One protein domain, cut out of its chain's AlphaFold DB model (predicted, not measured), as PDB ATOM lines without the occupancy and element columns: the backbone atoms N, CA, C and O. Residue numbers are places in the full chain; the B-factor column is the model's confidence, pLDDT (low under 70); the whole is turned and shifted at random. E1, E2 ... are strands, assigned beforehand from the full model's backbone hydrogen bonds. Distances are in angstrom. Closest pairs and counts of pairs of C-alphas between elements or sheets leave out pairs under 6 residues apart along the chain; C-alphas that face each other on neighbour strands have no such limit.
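AT A GLANCE: This is residues 286 to 358 of the 370 residues of the protein "ResB domain-containing protein" of Nitrospira bacterium SG8_35_1 (UniProt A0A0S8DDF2). A twisted ribbon of three strands, E3, E4 and E7, forms the core, with the small hairpin E5 and E6 turned across one end of it. A second hairpin, E1 and E2, stands off from this ribbon and comes near it at the end of E2, beside E3. The printed part has 73 residues, no named helix and seven named strands, E1 to E7 in order; the three-stranded sheet runs E3, E4, E7, and the strand pairs are antiparallel. The class is all strand, and the whole is only just loose, close to compact, with a radius of gyration of the C-alphas of 13.6 A and an elongated outline of 37 by 22 by 22 A.

HOW THE PARTS SIT: E1, residues 286 to 291, and E2, residues 297 to 304, form an antiparallel hairpin at 164 degrees, with N 290 and O 299 2.8 A apart, within hydrogen-bond range. The closest C-alphas of E2 and E3, residues 312 to 317, are those of Ala 304 and Asp 313, 7.8 A apart. E3 and E4, residues 322 to 329, form an antiparallel hairpin with N 315 and O 324 at 2.8 A. E4 runs on into E5, residues 332 to 335, at 92 degrees. E5 and E6, residues 338 to 341, form an antiparallel hairpin with N 333 and O 340 at 2.9 A. E7, residues 350 to 357, is E4's other antiparallel neighbour, with N 327 and O 352 at 2.8 A. E1 and E7 are apart.

IN THESE COORDINATES: E1 begins at C-alpha 286, (5.552, 43.878, -8.981). E2 spans 19.4 A, E4 22.4 A and E7 23.3 A. E7 ends at C-alpha 357, (19.813, 59.335, -10.852).

THE WHOLE: The C-alphas farthest apart, those of Asp 294 and Ser 343, are 38.9 A apart. The printed part has no cut, and no link is long. Its mean pLDDT is 87.7, with residue 358 under 70.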
ATOM      1  N   GLY A 286       6.383  42.682  -9.060       86.06
ATOM      2  CA  GLY A 286       5.552  43.878  -8.981       86.06
ATOM      3  C   GLY A 286       5.436  44.556 -10.341       86.06
ATOM      4  O   GLY A 286       6.430  44.681 -11.056       86.06
ATOM      5  N   LYS A 287       4.237  45.036 -10.687       87.81
ATOM      6  CA  LYS A 287       4.055  45.957 -11.813       87.81
ATOM      7  C   LYS A 287       4.520  47.350 -11.389       87.81
ATOM      8  O   LYS A 287       3.951  47.925 -10.462       87.81
ATOM      9  N   ILE A 288       5.536  47.887 -12.057       87.50
ATOM     10  CA  ILE A 288       6.060  49.229 -11.791       87.50
ATOM     11  C   ILE A 288       5.684  50.134 -12.958       87.50
ATOM     12  O   ILE A 288       6.023  49.848 -14.104       87.50
ATOM     13  N   VAL A 289       4.999  51.233 -12.638       90.62
ATOM     14  CA  VAL A 289       4.622  52.276 -13.593       90.62
ATOM     15  C   VAL A 289       5.299  53.578 -13.183       90.62
ATOM     16  O   VAL A 289       4.961  54.152 -12.147       90.62
ATOM     17  N   LEU A 290       6.247  54.045 -13.991       88.12
ATOM     18  CA  LEU A 290       6.912  55.332 -13.820       88.12
ATOM     19  C   LEU A 290       6.321  56.344 -14.794       88.12
ATOM     20  O   LEU A 290       6.192  56.074 -15.991       88.12
ATOM     21  N   LYS A 291       6.005  57.529 -14.277       89.50
ATOM     22  CA  LYS A 291       5.569  58.676 -15.068       89.50
ATOM     23  C   LYS A 291       6.579  59.806 -14.935       89.50
ATOM     24  O   LYS A 291       7.125  60.006 -13.851       89.50
ATOM     25  N   ASN A 292       6.825  60.522 -16.025       85.19
ATOM     26  CA  ASN A 292       7.633  61.738 -16.005       85.19
ATOM     27  C   ASN A 292       6.855  62.915 -15.374       85.19
ATOM     28  O   ASN A 292       5.707  62.764 -14.945       85.19
ATOM     29  N   SER A 293       7.478  64.098 -15.322       86.25
ATOM     30  CA  SER A 293       6.861  65.325 -14.791       86.25
ATOM     31  C   SER A 293       5.582  65.738 -15.521       86.25
ATOM     32  O   SER A 293       4.707  66.342 -14.911       86.25
ATOM     33  N   ASP A 294       5.457  65.372 -16.795       89.75
ATOM     34  CA  ASP A 294       4.315  65.703 -17.649       89.75
ATOM     35  C   ASP A 294       3.192  64.652 -17.548       89.75
ATOM     36  O   ASP A 294       2.187  64.720 -18.255       89.75
ATOM     37  N   GLY A 295       3.352  63.651 -16.672       89.19
ATOM     38  CA  GLY A 295       2.393  62.563 -16.469       89.19
ATOM     39  C   GLY A 295       2.453  61.450 -17.522       89.19
ATOM     40  O   GLY A 295       1.656  60.508 -17.451       89.19
ATOM     41  N   VAL A 296       3.396  61.518 -18.465       90.81
ATOM     42  CA  VAL A 296       3.618  60.506 -19.507       90.81
ATOM     43  C   VAL A 296       4.311  59.290 -18.905       90.81
ATOM     44  O   VAL A 296       5.279  59.418 -18.160       90.81
ATOM     45  N   VAL A 297       3.815  58.094 -19.227       90.38
ATOM     46  CA  VAL A 297       4.393  56.826 -18.770       90.38
ATOM     47  C   VAL A 297       5.695  56.559 -19.520       90.38
ATOM     48  O   VAL A 297       5.683  56.378 -20.733       90.38
ATOM     49  N   VAL A 298       6.804  56.516 -18.785       88.31
ATOM     50  CA  VAL A 298       8.151  56.245 -19.321       88.31
ATOM     51  C   VAL A 298       8.624  54.823 -19.019       88.31
ATOM     52  O   VAL A 298       9.554  54.322 -19.642       88.31
ATOM     53  N   PHE A 299       7.965  54.143 -18.081       87.50
ATOM     54  CA  PHE A 299       8.224  52.746 -17.755       87.50
ATOM     55  C   PHE A 299       6.923  52.101 -17.289       87.50
ATOM     56  O   PHE A 299       6.283  52.613 -16.377       87.50
ATOM     57  N   ASP A 300       6.525  50.994 -17.907       89.56
ATOM     58  CA  ASP A 300       5.396  50.171 -17.468       89.56
ATOM     59  C   ASP A 300       5.754  48.704 -17.700       89.56
ATOM     60  O   ASP A 300       5.648  48.197 -18.818       89.56
ATOM     61  N   THR A 301       6.247  48.032 -16.661       85.06
ATOM     62  CA  THR A 301       6.572  46.609 -16.768       85.06
ATOM     63  C   THR A 301       6.476  45.881 -15.434       85.06
ATOM     64  O   THR A 301       6.553  46.476 -14.356       85.06
ATOM     65  N   PHE A 302       6.335  44.562 -15.515       85.31
ATOM     66  CA  PHE A 302       6.512  43.682 -14.369       85.31
ATOM     67  C   PHE A 302       8.002  43.471 -14.116       85.31
ATOM     68  O   PHE A 302       8.727  42.973 -14.977       85.31
ATOM     69  N   VAL A 303       8.457  43.828 -12.922       85.94
ATOM     70  CA  VAL A 303       9.829  43.576 -12.482       85.94
ATOM     71  C   VAL A 303       9.825  42.279 -11.696       85.94
ATOM     72  O   VAL A 303       9.183  42.190 -10.652       85.94
ATOM     73  N   ALA A 304      10.484  41.246 -12.215       86.00
ATOM     74  CA  ALA A 304      10.673  39.989 -11.499       86.00
ATOM     75  C   ALA A 304      11.808  40.162 -10.489       86.00
ATOM     76  O   ALA A 304      12.937  40.373 -10.914       86.00
ATOM     77  N   LEU A 305      11.512  40.067  -9.191       88.19
ATOM     78  CA  LEU A 305      12.500  40.250  -8.133       88.19
ATOM     79  C   LEU A 305      13.334  38.981  -7.969       88.19
ATOM     80  O   LEU A 305      12.784  37.908  -7.710       88.19
ATOM     81  N   ARG A 306      14.656  39.083  -8.134       82.88
ATOM     82  CA  ARG A 306      15.564  37.917  -8.169       82.88
ATOM     83  C   ARG A 306      16.458  37.792  -6.937       82.88
ATOM     84  O   ARG A 306      16.864  36.684  -6.583       82.88
ATOM     85  N   ASN A 307      16.727  38.896  -6.253       83.81
ATOM     86  CA  ASN A 307      17.631  38.962  -5.108       83.81
ATOM     87  C   ASN A 307      16.885  38.720  -3.784       83.81
ATOM     88  O   ASN A 307      15.653  38.756  -3.712       83.81
ATOM     89  N   LYS A 308      17.640  38.436  -2.712       84.38
ATOM     90  CA  LYS A 308      17.129  38.249  -1.335       84.38
ATOM     91  C   LYS A 308      15.920  37.294  -1.247       84.38
ATOM     92  O   LYS A 308      14.911  37.609  -0.627       84.38
ATOM     93  N   ARG A 309      16.015  36.109  -1.865       82.94
ATOM     94  CA  ARG A 309      14.924  35.102  -1.943       82.94
ATOM     95  C   ARG A 309      13.718  35.567  -2.770       82.94
ATOM     96  O   ARG A 309      12.576  35.276  -2.436       82.94
ATOM     97  N   GLY A 310      13.988  36.302  -3.846       85.12
ATOM     98  CA  GLY A 310      12.969  36.779  -4.778       85.12
ATOM     99  C   GLY A 310      12.139  37.945  -4.241       85.12
ATOM    100  O   GLY A 310      10.977  38.094  -4.612       85.12
ATOM    101  N   THR A 311      12.717  38.730  -3.330       89.81
ATOM    102  CA  THR A 311      12.054  39.862  -2.668       89.81
ATOM    103  C   THR A 311      12.714  41.201  -2.962       89.81
ATOM    104  O   THR A 311      12.156  42.231  -2.611       89.81
ATOM    105  N   ALA A 312      13.869  41.230  -3.623       90.31
ATOM    106  CA  ALA A 312      14.514  42.476  -4.017       90.31
ATOM    107  C   ALA A 312      15.102  42.388  -5.425       90.31
ATOM    108  O   ALA A 312      15.381  41.291  -5.908       90.31
ATOM    109  N   ASP A 313      15.305  43.531  -6.066       91.12
ATOM    110  CA  ASP A 313      16.077  43.641  -7.304       91.12
ATOM    111  C   ASP A 313      16.553  45.071  -7.550       91.12
ATOM    112  O   ASP A 313      16.025  46.018  -6.965       91.12
ATOM    113  N   ASP A 314      17.501  45.204  -8.468       89.94
ATOM    114  CA  ASP A 314      18.034  46.481  -8.928       89.94
ATOM    115  C   ASP A 314      17.644  46.691 -10.398       89.94
ATOM    116  O   ASP A 314      18.026  45.931 -11.289       89.94
ATOM    117  N   VAL A 315      16.859  47.731 -10.667       87.25
ATOM    118  CA  VAL A 315      16.296  48.026 -11.989       87.25
ATOM    119  C   VAL A 315      16.940  49.283 -12.543       87.25
ATOM    120  O   VAL A 315      16.858  50.351 -11.940       87.25
ATOM    121  N   THR A 316      17.542  49.178 -13.723       86.81
ATOM    122  CA  THR A 316      18.090  50.335 -14.438       86.81
ATOM    123  C   THR A 316      17.229  50.643 -15.654       86.81
ATOM    124  O   THR A 316      17.000  49.775 -16.492       86.81
ATOM    125  N   ILE A 317      16.749  51.883 -15.743       84.44
ATOM    126  CA  ILE A 317      16.000  52.402 -16.890       84.44
ATOM    127  C   ILE A 317      16.971  53.255 -17.705       84.44
ATOM    128  O   ILE A 317      17.202  54.422 -17.380       84.44
ATOM    129  N   GLU A 318      17.559  52.658 -18.743       76.81
ATOM    130  CA  GLU A 318      18.615  53.291 -19.549       76.81
ATOM    131  C   GLU A 318      18.163  54.615 -20.183       76.81
ATOM    132  O   GLU A 318      18.908  55.588 -20.151       76.81
ATOM    133  N   GLY A 319      16.921  54.690 -20.678       75.81
ATOM    134  CA  GLY A 319      16.391  55.897 -21.328       75.81
ATOM    135  C   GLY A 319      16.274  57.119 -20.409       75.81
ATOM    136  O   GLY A 319      16.336  58.248 -20.883       75.81
ATOM    137  N   GLU A 320      16.163  56.904 -19.098       76.25
ATOM    138  CA  GLU A 320      15.947  57.966 -18.106       76.25
ATOM    139  C   GLU A 320      17.154  58.154 -17.168       76.25
ATOM    140  O   GLU A 320      17.145  59.034 -16.304       76.25
ATOM    141  N   ASN A 321      18.205  57.332 -17.310       82.81
ATOM    142  CA  ASN A 321      19.338  57.253 -16.376       82.81
ATOM    143  C   ASN A 321      18.893  57.085 -14.910       82.81
ATOM    144  O   ASN A 321      19.478  57.664 -13.986       82.81
ATOM    145  N   ILE A 322      17.833  56.310 -14.680       84.81
ATOM    146  CA  ILE A 322      17.305  56.044 -13.339       84.81
ATOM    147  C   ILE A 322      17.729  54.645 -12.917       84.81
ATOM    148  O   ILE A 322      17.469  53.666 -13.615       84.81
ATOM    149  N   HIS A 323      18.338  54.559 -11.740       89.19
ATOM    150  CA  HIS A 323      18.569  53.306 -11.039       89.19
ATOM    151  C   HIS A 323      17.600  53.202  -9.862       89.19
ATOM    152  O   HIS A 323      17.495  54.139  -9.064       89.19
ATOM    153  N   MET A 324      16.882  52.090  -9.759       89.88
ATOM    154  CA  MET A 324      15.919  51.821  -8.695       89.88
ATOM    155  C   MET A 324      16.298  50.543  -7.958       89.88
ATOM    156  O   MET A 324      16.320  49.476  -8.560       89.88
ATOM    157  N   GLU A 325      16.510  50.641  -6.653       91.62
ATOM    158  CA  GLU A 325      16.538  49.487  -5.759       91.62
ATOM    159  C   GLU A 325      15.102  49.219  -5.301       91.62
ATOM    160  O   GLU A 325      14.456  50.073  -4.682       91.62
ATOM    161  N   VAL A 326      14.580  48.042  -5.627       92.25
ATOM    162  CA  VAL A 326      13.224  47.613  -5.279       92.25
ATOM    163  C   VAL A 326      13.330  46.523  -4.224       92.25
ATOM    164  O   VAL A 326      14.021  45.528  -4.419       92.25
ATOM    165  N   SER A 327      12.644  46.689  -3.095       93.38
ATOM    166  CA  SER A 327      12.560  45.687  -2.027       93.38
ATOM    167  C   SER A 327      11.113  45.507  -1.581       93.38
ATOM    168  O   SER A 327      10.462  46.445  -1.128       93.38
ATOM    169  N   PHE A 328      10.609  44.286  -1.693       93.94
ATOM    170  CA  PHE A 328       9.275  43.872  -1.295       93.94
ATOM    171  C   PHE A 328       9.330  43.035  -0.015       93.94
ATOM    172  O   PHE A 328      10.119  42.108   0.112       93.94
ATOM    173  N   TYR A 329       8.463  43.336   0.939       94.25
ATOM    174  CA  TYR A 329       8.388  42.669   2.231       94.25
ATOM    175  C   TYR A 329       6.979  42.092   2.381       94.25
ATOM    176  O   TYR A 329       6.078  42.832   2.765       94.25
ATOM    177  N   PRO A 330       6.746  40.811   2.048       91.81
ATOM    178  CA  PRO A 330       5.406  40.213   2.084       91.81
ATOM    179  C   PRO A 330       4.769  40.179   3.487       91.81
ATOM    180  O   PRO A 330       3.544  40.260   3.607       91.81
ATOM    181  N   ASP A 331       5.580  40.106   4.544       93.62
ATOM    182  CA  ASP A 331       5.148  40.220   5.943       93.62
ATOM    183  C   ASP A 331       6.101  41.157   6.695       93.62
ATOM    184  O   ASP A 331       7.047  40.729   7.366       93.62
ATOM    185  N   PHE A 332       5.908  42.458   6.481       95.19
ATOM    186  CA  PHE A 332       6.820  43.500   6.930       95.19
ATOM    187  C   PHE A 332       6.924  43.588   8.451       95.19
ATOM    188  O   PHE A 332       5.926  43.748   9.161       95.19
ATOM    189  N   ILE A 333       8.169  43.594   8.930       93.69
ATOM    190  CA  ILE A 333       8.524  43.926  10.305       93.69
ATOM    191  C   ILE A 333       9.703  44.900  10.337       93.69
ATOM    192  O   ILE A 333      10.613  44.867   9.506       93.69
ATOM    193  N   LYS A 334       9.714  45.755  11.357       92.81
ATOM    194  CA  LYS A 334      10.822  46.666  11.637       92.81
ATOM    195  C   LYS A 334      11.558  46.194  12.888       92.81
ATOM    196  O   LYS A 334      10.975  46.179  13.971       92.81
ATOM    197  N   LYS A 335      12.839  45.839  12.754       89.88
ATOM    198  CA  LYS A 335      13.725  45.512  13.883       89.88
ATOM    199  C   LYS A 335      14.771  46.610  14.035       89.88
ATOM    200  O   LYS A 335      15.765  46.654  13.310       89.88
ATOM    201  N   GLY A 336      14.522  47.536  14.960       87.88
ATOM    202  CA  GLY A 336      15.362  48.722  15.138       87.88
ATOM    203  C   GLY A 336      15.373  49.590  13.877       87.88
ATOM    204  O   GLY A 336      14.342  50.141  13.487       87.88
ATOM    205  N   THR A 337      16.534  49.703  13.230       85.94
ATOM    206  CA  THR A 337      16.723  50.463  11.981       85.94
ATOM    207  C   THR A 337      16.595  49.618  10.713       85.94
ATOM    208  O   THR A 337      16.623  50.177   9.620       85.94
ATOM    209  N   ARG A 338      16.448  48.290  10.827       86.25
ATOM    210  CA  ARG A 338      16.372  47.377   9.680       86.25
ATOM    211  C   ARG A 338      14.931  47.003   9.344       86.25
ATOM    212  O   ARG A 338      14.099  46.800  10.232       86.25
ATOM    213  N   TYR A 339      14.669  46.890   8.047       90.38
ATOM    214  CA  TYR A 339      13.437  46.345   7.488       90.38
ATOM    215  C   TYR A 339      13.658  44.878   7.128       90.38
ATOM    216  O   TYR A 339      14.610  44.551   6.418       90.38
ATOM    217  N   GLU A 340      12.789  44.005   7.626       90.31
ATOM    218  CA  GLU A 340      12.845  42.560   7.400       90.31
ATOM    219  C   GLU A 340      11.455  42.030   7.037       90.31
ATOM    220  O   GLU A 340      10.437  42.677   7.289       90.31
ATOM    221  N   THR A 341      11.413  40.833   6.450       91.38
ATOM    222  CA  THR A 341      10.168  40.082   6.270       91.38
ATOM    223  C   THR A 341      10.127  38.948   7.288       91.38
ATOM    224  O   THR A 341      11.084  38.182   7.404       91.38
ATOM    225  N   LYS A 342       9.043  38.854   8.061       90.06
ATOM    226  CA  LYS A 342       8.856  37.797   9.067       90.06
ATOM    227  C   LYS A 342       8.554  36.446   8.414       90.06
ATOM    228  O   LYS A 342       9.034  35.415   8.870       90.06
ATOM    229  N   SER A 343       7.767  36.470   7.347       88.94
ATOM    230  CA  SER A 343       7.398  35.326   6.516       88.94
ATOM    231  C   SER A 343       7.458  35.731   5.046       88.94
ATOM    232  O   SER A 343       7.467  36.921   4.731       88.94
ATOM    233  N   LEU A 344       7.502  34.750   4.144       87.88
ATOM    234  CA  LEU A 344       7.299  34.963   2.708       87.88
ATOM    235  C   LEU A 344       5.821  34.853   2.293       87.88
ATOM    236  O   LEU A 344       5.492  35.061   1.130       87.88
ATOM    237  N   GLN A 345       4.914  34.568   3.229       87.62
ATOM    238  CA  GLN A 345       3.477  34.678   2.985       87.62
ATOM    239  C   GLN A 345       3.055  36.148   2.969       87.62
ATOM    240  O   GLN A 345       3.421  36.914   3.859       87.62
ATOM    241  N   VAL A 346       2.249  36.538   1.980       88.00
ATOM    242  CA  VAL A 346       1.722  37.905   1.879       88.00
ATOM    243  C   VAL A 346       0.670  38.115   2.968       88.00
ATOM    244  O   VAL A 346      -0.457  37.639   2.847       88.00
ATOM    245  N   ARG A 347       1.051  38.800   4.050       90.12
ATOM    246  CA  ARG A 347       0.186  39.087   5.210       90.12
ATOM    247  C   ARG A 347       0.135  40.576   5.526       90.12
ATOM    248  O   ARG A 347      -0.942  41.119   5.745       90.12
ATOM    249  N   ASN A 348       1.295  41.225   5.511       93.31
ATOM    250  CA  ASN A 348       1.458  42.654   5.755       93.31
ATOM    251  C   ASN A 348       2.444  43.224   4.720       93.31
ATOM    252  O   ASN A 348       3.601  43.489   5.059       93.31
ATOM    253  N   PRO A 349       2.036  43.312   3.438       93.50
ATOM    254  CA  PRO A 349       2.942  43.664   2.358       93.50
ATOM    255  C   PRO A 349       3.418  45.113   2.470       93.50
ATOM    256  O   PRO A 349       2.618  46.037   2.603       93.50
ATOM    257  N   PHE A 350       4.723  45.319   2.329       93.44
ATOM    258  CA  PHE A 350       5.342  46.636   2.216       93.44
ATOM    259  C   PHE A 350       6.296  46.653   1.023       93.44
ATOM    260  O   PHE A 350       7.053  45.709   0.813       93.44
ATOM    261  N   LEU A 351       6.274  47.728   0.240       91.94
ATOM    262  CA  LEU A 351       7.179  47.922  -0.887       91.94
ATOM    263  C   LEU A 351       8.044  49.150  -0.618       91.94
ATOM    264  O   LEU A 351       7.535  50.242  -0.376       91.94
ATOM    265  N   SER A 352       9.355  48.961  -0.680       90.19
ATOM    266  CA  SER A 352      10.346  50.025  -0.634       90.19
ATOM    267  C   SER A 352      10.962  50.178  -2.016       90.19
ATOM    268  O   SER A 352      11.402  49.197  -2.615       90.19
ATOM    269  N   ILE A 353      10.973  51.405  -2.525       89.44
ATOM    270  CA  ILE A 353      11.643  51.758  -3.773       89.44
ATOM    271  C   ILE A 353      12.591  52.909  -3.459       89.44
ATOM    272  O   ILE A 353      12.153  53.982  -3.039       89.44
ATOM    273  N   GLY A 354      13.886  52.679  -3.642       86.94
ATOM    274  CA  GLY A 354      14.912  53.710  -3.575       86.94
ATOM    275  C   GLY A 354      15.375  54.057  -4.981       86.94
ATOM    276  O   GLY A 354      15.931  53.207  -5.662       86.94
ATOM    277  N   SER A 355      15.181  55.294  -5.431       84.25
ATOM    278  CA  SER A 355      15.666  55.741  -6.742       84.25
ATOM    279  C   SER A 355      16.890  56.640  -6.609       84.25
ATOM    280  O   SER A 355      16.907  57.546  -5.772       84.25
ATOM    281  N   ARG A 356      17.880  56.460  -7.484       84.12
ATOM    282  CA  ARG A 356      19.007  57.384  -7.664       84.12
ATOM    283  C   ARG A 356      19.164  57.695  -9.150       84.12
ATOM    284  O   ARG A 356      19.086  56.796  -9.984       84.12
ATOM    285  N   ARG A 357      19.395  58.965  -9.492       74.62
ATOM    286  CA  ARG A 357      19.813  59.335 -10.852       74.62
ATOM    287  C   ARG A 357      21.269  58.933 -11.048       74.62
ATOM    288  O   ARG A 357      22.120  59.283 -10.229       74.62
ATOM    289  N   ILE A 358      21.547  58.224 -12.134       60.06
ATOM    290  CA  ILE A 358      22.906  57.932 -12.573       60.06
ATOM    291  C   ILE A 358      23.443  59.211 -13.216       60.06
ATOM    292  O   ILE A 358      22.997  59.622 -14.284       60.06
TER     293      ILE A 358